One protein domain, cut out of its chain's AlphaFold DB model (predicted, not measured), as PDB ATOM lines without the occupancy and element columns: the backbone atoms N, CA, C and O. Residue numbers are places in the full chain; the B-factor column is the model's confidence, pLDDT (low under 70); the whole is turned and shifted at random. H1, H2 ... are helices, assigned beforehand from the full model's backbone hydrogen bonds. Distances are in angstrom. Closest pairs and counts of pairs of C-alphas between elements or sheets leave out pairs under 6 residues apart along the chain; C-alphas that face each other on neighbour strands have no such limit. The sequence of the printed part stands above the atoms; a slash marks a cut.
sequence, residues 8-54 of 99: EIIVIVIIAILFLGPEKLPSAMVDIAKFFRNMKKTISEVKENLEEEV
ATOM      1  N   GLU A   8      45.283 -22.076  67.383       92.44
ATOM      2  CA  GLU A   8      45.004 -23.510  67.285       92.44
ATOM      3  C   GLU A   8      44.616 -23.921  65.858       92.44
ATOM      4  O   GLU A   8      45.091 -24.944  65.366       92.44
ATOM      5  N   ILE A   9      43.821 -23.101  65.158       93.50
ATOM      6  CA  ILE A   9      43.451 -23.354  63.755       93.50
ATOM      7  C   ILE A   9      44.699 -23.393  62.864       93.50
ATOM      8  O   ILE A   9      44.846 -24.314  62.061       93.50
ATOM      9  N   ILE A  10      45.624 -22.440  63.026       94.38
ATOM     10  CA  ILE A  10      46.881 -22.422  62.262       94.38
ATOM     11  C   ILE A  10      47.697 -23.692  62.511       94.38
ATOM     12  O   ILE A  10      48.185 -24.296  61.556       94.38
ATOM     13  N   VAL A  11      47.830 -24.124  63.768       94.88
ATOM     14  CA  VAL A  11      48.588 -25.338  64.110       94.88
ATOM     15  C   VAL A  11      47.984 -26.568  63.427       94.88
ATOM     16  O   VAL A  11      48.715 -27.359  62.832       94.88
ATOM     17  N   ILE A  12      46.655 -26.702  63.442       93.81
ATOM     18  CA  ILE A  12      45.955 -27.807  62.770       93.81
ATOM     19  C   ILE A  12      46.195 -27.767  61.257       93.81
ATOM     20  O   ILE A  12      46.495 -28.801  60.663       93.81
ATOM     21  N   VAL A  13      46.109 -26.588  60.631       93.12
ATOM     22  CA  VAL A  13      46.362 -26.423  59.189       93.12
ATOM     23  C   VAL A  13      47.794 -26.813  58.834       93.12
ATOM     24  O   VAL A  13      47.997 -27.530  57.857       93.12
ATOM     25  N   ILE A  14      48.783 -26.411  59.633       95.56
ATOM     26  CA  ILE A  14      50.184 -26.793  59.413       95.56
ATOM     27  C   ILE A  14      50.335 -28.315  59.482       95.56
ATOM     28  O   ILE A  14      50.908 -28.907  58.570       95.56
ATOM     29  N   ILE A  15      49.788 -28.963  60.512       95.19
ATOM     30  CA  ILE A  15      49.858 -30.426  60.654       95.19
ATOM     31  C   ILE A  15      49.169 -31.123  59.472       95.19
ATOM     32  O   ILE A  15      49.727 -32.061  58.904       95.19
ATOM     33  N   ALA A  16      47.994 -30.646  59.060       93.62
ATOM     34  CA  ALA A  16      47.267 -31.191  57.917       93.62
ATOM     35  C   ALA A  16      48.064 -31.054  56.607       93.62
ATOM     36  O   ALA A  16      48.120 -31.999  55.820       93.62
ATOM     37  N   ILE A  17      48.725 -29.911  56.395       95.06
ATOM     38  CA  ILE A  17      49.610 -29.676  55.248       95.06
ATOM     39  C   ILE A  17      50.831 -30.598  55.293       95.06
ATOM     40  O   ILE A  17      51.214 -31.123  54.255       95.06
ATOM     41  N   LEU A  18      51.440 -30.821  56.459       95.25
ATOM     42  CA  LEU A  18      52.598 -31.713  56.580       95.25
ATOM     43  C   LEU A  18      52.230 -33.180  56.335       95.25
ATOM     44  O   LEU A  18      53.004 -33.911  55.725       95.25
ATOM     45  N   PHE A  19      51.051 -33.608  56.790       95.00
ATOM     46  CA  PHE A  19      50.581 -34.981  56.624       95.00
ATOM     47  C   PHE A  19      50.136 -35.279  55.187       95.00
ATOM     48  O   PHE A  19      50.524 -36.290  54.606       95.00
ATOM     49  N   LEU A  20      49.302 -34.406  54.616       92.25
ATOM     50  CA  LEU A  20      48.671 -34.634  53.317       92.25
ATOM     51  C   LEU A  20      49.463 -34.011  52.157       92.25
ATOM     52  O   LEU A  20      49.450 -34.535  51.045       92.25
ATOM     53  N   GLY A  21      50.166 -32.910  52.414       94.12
ATOM     54  CA  GLY A  21      50.838 -32.069  51.426       94.12
ATOM     55  C   GLY A  21      50.011 -30.822  51.066       94.12
ATOM     56  O   GLY A  21      48.787 -30.922  50.913       94.12
ATOM     57  N   PRO A  22      50.649 -29.649  50.860       91.75
ATOM     58  CA  PRO A  22      49.953 -28.391  50.563       91.75
ATOM     59  C   PRO A  22      49.173 -28.436  49.246       91.75
ATOM     60  O   PRO A  22      48.151 -27.772  49.120       91.75
ATOM     61  N   GLU A  23      49.615 -29.244  48.284       93.31
ATOM     62  CA  GLU A  23      48.938 -29.395  46.991       93.31
ATOM     63  C   GLU A  23      47.757 -30.372  47.047       93.31
ATOM     64  O   GLU A  23      46.788 -30.239  46.302       93.31
ATOM     65  N   LYS A  24      47.796 -31.346  47.964       92.62
ATOM     66  CA  LYS A  24      46.757 -32.379  48.082       92.62
ATOM     67  C   LYS A  24      45.592 -31.953  48.963       92.62
ATOM     68  O   LYS A  24      44.468 -32.384  48.725       92.62
ATOM     69  N   LEU A  25      45.839 -31.089  49.946       92.69
ATOM     70  CA  LEU A  25      44.813 -30.529  50.822       92.69
ATOM     71  C   LEU A  25      43.670 -29.819  50.063       92.69
ATOM     72  O   LEU A  25      42.514 -30.185  50.290       92.69
ATOM     73  N   PRO A  26      43.928 -28.886  49.120       90.81
ATOM     74  CA  PRO A  26      42.863 -28.267  48.333       90.81
ATOM     75  C   PRO A  26      42.159 -29.269  47.411       90.81
ATOM     76  O   PRO A  26      40.936 -29.225  47.298       90.81
ATOM     77  N   SER A  27      42.891 -30.209  46.799       93.75
ATOM     78  CA  SER A  27      42.273 -31.253  45.966       93.75
ATOM     79  C   SER A  27      41.298 -32.111  46.776       93.75
ATOM     80  O   SER A  27      40.155 -32.287  46.363       93.75
ATOM     81  N   ALA A  28      41.704 -32.566  47.966       93.75
ATOM     82  CA  ALA A  28      40.867 -33.378  48.843       93.75
ATOM     83  C   ALA A  28      39.581 -32.647  49.259       93.75
ATOM     84  O   ALA A  28      38.504 -33.242  49.248       93.75
ATOM     85  N   MET A  29      39.657 -31.347  49.569       94.50
ATOM     86  CA  MET A  29      38.461 -30.541  49.850       94.50
ATOM     87  C   MET A  29      37.515 -30.478  48.650       94.50
ATOM     88  O   MET A  29      36.303 -30.624  48.813       94.50
ATOM     89  N   VAL A  30      38.055 -30.276  47.445       96.00
ATOM     90  CA  VAL A  30      37.266 -30.231  46.208       96.00
ATOM     91  C   VAL A  30      36.598 -31.578  45.935       96.00
ATOM     92  O   VAL A  30      35.433 -31.607  45.541       96.00
ATOM     93  N   ASP A  31      37.295 -32.686  46.165       95.88
ATOM     94  CA  ASP A  31      36.763 -34.030  45.943       95.88
ATOM     95  C   ASP A  31      35.644 -34.363  46.934       95.88
ATOM     96  O   ASP A  31      34.575 -34.823  46.525       95.88
ATOM     97  N   ILE A  32      35.826 -34.018  48.212       96.50
ATOM     98  CA  ILE A  32      34.776 -34.113  49.234       96.50
ATOM     99  C   ILE A  32      33.575 -33.246  48.834       96.50
ATOM    100  O   ILE A  32      32.439 -33.719  48.828       96.50
ATOM    101  N   ALA A  33      33.800 -31.992  48.433       96.50
ATOM    102  CA  ALA A  33      32.727 -31.089  48.026       96.50
ATOM    103  C   ALA A  33      31.950 -31.616  46.807       96.50
ATOM    104  O   ALA A  33      30.718 -31.563  46.781       96.50
ATOM    105  N   LYS A  34      32.649 -32.164  45.805       96.81
ATOM    106  CA  LYS A  34      32.031 -32.813  44.640       96.81
ATOM    107  C   LYS A  34      31.209 -34.027  45.058       96.81
ATOM    108  O   LYS A  34      30.080 -34.159  44.594       96.81
ATOM    109  N   PHE A  35      31.733 -34.867  45.947       96.81
ATOM    110  CA  PHE A  35      31.018 -36.030  46.463       96.81
ATOM    111  C   PHE A  35      29.709 -35.625  47.149       96.81
ATOM    112  O   PHE A  35      28.645 -36.116  46.776       96.81
ATOM    113  N   PHE A  36      29.755 -34.654  48.067       96.75
ATOM    114  CA  PHE A  36      28.555 -34.136  48.729       96.75
ATOM    115  C   PHE A  36      27.563 -33.515  47.744       96.75
ATOM    116  O   PHE A  36      26.357 -33.726  47.872       96.75
ATOM    117  N   ARG A  37      28.046 -32.769  46.744       95.88
ATOM    118  CA  ARG A  37      27.185 -32.166  45.722       95.88
ATOM    119  C   ARG A  37      26.482 -33.224  44.878       95.88
ATOM    120  O   ARG A  37      25.285 -33.099  44.637       95.88
ATOM    121  N   ASN A  38      27.209 -34.253  44.458       95.69
ATOM    122  CA  ASN A  38      26.662 -35.347  43.665       95.69
ATOM    123  C   ASN A  38      25.661 -36.163  44.487       95.69
ATOM    124  O   ASN A  38      24.552 -36.387  44.023       95.69
ATOM    125  N   MET A  39      26.000 -36.505  45.733       95.69
ATOM    126  CA  MET A  39      25.098 -37.198  46.656       95.69
ATOM    127  C   MET A  39      23.808 -36.402  46.891       95.69
ATOM    128  O   MET A  39      22.714 -36.951  46.786       95.69
ATOM    129  N   LYS A  40      23.916 -35.088  47.140       94.62
ATOM    130  CA  LYS A  40      22.750 -34.205  47.269       94.62
ATOM    131  C   LYS A  40      21.897 -34.217  45.999       94.62
ATOM    132  O   LYS A  40      20.681 -34.310  46.102       94.62
ATOM    133  N   LYS A  41      22.527 -34.135  44.821       93.62
ATOM    134  CA  LYS A  41      21.831 -34.156  43.529       93.62
ATOM    135  C   LYS A  41      21.061 -35.462  43.334       93.62
ATOM    136  O   LYS A  41      19.884 -35.405  43.024       93.62
ATOM    137  N   THR A  42      21.689 -36.605  43.606       92.06
ATOM    138  CA  THR A  42      21.038 -37.918  43.519       92.06
ATOM    139  C   THR A  42      19.834 -38.020  44.456       92.06
ATOM    140  O   THR A  42      18.782 -38.489  44.043       92.06
ATOM    141  N   ILE A  43      19.941 -37.532  45.697       91.31
ATOM    142  CA  ILE A  43      18.804 -37.509  46.634       91.31
ATOM    143  C   ILE A  43      17.676 -36.607  46.113       91.31
ATOM    144  O   ILE A  43      16.507 -36.969  46.215       91.31
ATOM    145  N   SER A  44      18.011 -35.438  45.557       89.31
ATOM    146  CA  SER A  44      17.027 -34.526  44.967       89.31
ATOM    147  C   SER A  44      16.325 -35.128  43.749       89.31
ATOM    148  O   SER A  44      15.108 -35.041  43.679       89.31
ATOM    149  N   GLU A  45      17.058 -35.782  42.849       88.38
ATOM    150  CA  GLU A  45      16.494 -36.471  41.679       88.38
ATOM    151  C   GLU A  45      15.571 -37.618  42.106       88.38
ATOM    152  O   GLU A  45      14.472 -37.752  41.585       88.38
ATOM    153  N   VAL A  46      15.969 -38.429  43.090       86.69
ATOM    154  CA  VAL A  46      15.108 -39.493  43.635       86.69
ATOM    155  C   VAL A  46      13.837 -38.900  44.240       86.69
ATOM    156  O   VAL A  46      12.749 -39.385  43.960       86.69
ATOM    157  N   LYS A  47      13.956 -37.822  45.023       82.00
ATOM    158  CA  LYS A  47      12.805 -37.113  45.594       82.00
ATOM    159  C   LYS A  47      11.844 -36.614  44.509       82.00
ATOM    160  O   LYS A  47      10.644 -36.747  44.691       82.00
ATOM    161  N   GLU A  48      12.377 -36.045  43.430       83.81
ATOM    162  CA  GLU A  48      11.615 -35.492  42.306       83.81
ATOM    163  C   GLU A  48      10.903 -36.590  41.504       83.81
ATOM    164  O   GLU A  48       9.703 -36.486  41.285       83.81
ATOM    165  N   ASN A  49      11.590 -37.695  41.185       78.19
ATOM    166  CA  ASN A  49      10.975 -38.851  40.519       78.19
ATOM    167  C   ASN A  49       9.908 -39.531  41.399       78.19
ATOM    168  O   ASN A  49       8.869 -39.947  40.898       78.19
ATOM    169  N   LEU A  50      10.131 -39.625  42.721       69.62
ATOM    170  CA  LEU A  50       9.098 -40.108  43.643       69.62
ATOM    171  C   LEU A  50       7.912 -39.143  43.714       69.62
ATOM    172  O   LEU A  50       6.792 -39.620  43.767       69.62
ATOM    173  N   GLU A  51       8.137 -37.826  43.706       67.06
ATOM    174  CA  GLU A  51       7.074 -36.808  43.669       67.06
ATOM    175  C   GLU A  51       6.240 -36.865  42.383       67.06
ATOM    176  O   GLU A  51       5.045 -36.570  42.425       67.06
ATOM    177  N   GLU A  52       6.864 -37.232  41.263       67.38
ATOM    178  CA  GLU A  52       6.232 -37.308  39.944       67.38
ATOM    179  C   GLU A  52       5.390 -38.586  39.758       67.38
ATOM    180  O   GLU A  52       4.356 -38.537  39.093       67.38
ATOM    181  N   GLU A  53       5.764 -39.705  40.393       59.50
ATOM    182  CA  GLU A  53       5.033 -40.982  40.289       59.50
ATOM    183  C   GLU A  53       4.132 -41.287  41.505       59.50
ATOM    184  O   GLU A  53       3.106 -41.956  41.377       59.50
ATOM    185  N   VAL A  54       4.453 -40.745  42.685       56.22
ATOM    186  CA  VAL A  54       3.693 -40.895  43.933       56.22
ATOM    187  C   VAL A  54       3.517 -39.512  44.547       56.22
ATOM    188  O   VAL A  54       4.455 -38.916  45.069       56.22
TER     189      VAL A  54
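This is residues 8 to 54 of the 99 residues of the protein "Twin-arginine translocation protein TatB" of hydrothermal vent metagenome (UniProt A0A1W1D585). What shape appears first? Two helices make an L: short H1, then long H2, meeting near their ends at a corner, and residues 29 to 54 stick out as a free arm that makes most of the length. What is it built of? The printed part has 47 residues, with two named helices, H1 then H2, and no named strand; the class is all helix. It is extended, with a radius of gyration of the C-alphas of 17.5 A and spans of 51 by 21 by 10 A.

Where is H1? It holds residues 8 to 20, 18.2 A long, from C-alpha 8 at (45.004, -23.510, 67.285). Where is H2? It holds residues 24 to 53, 43.3 A long, ending with C-alpha 53 at (5.033, -40.982, 40.289).

How do they meet? H1 and H2 are close but not clearly touching; their closest C-alphas, of Ile 17 and Leu 25, are 6.6 A apart. Their lines are about perpendicular, at 87 degrees. And their backbones? In H1 and H2 every O i to N i+4 pair is within hydrogen-bond range.

How large is it? The two C-alphas farthest apart, of Val 11 and Glu 53, are 52.1 A apart. Is anything missing or uncertain? The printed part has no cut, and the link from H1 to H2 is tight. Residues 50 to 54 have pLDDT under 70.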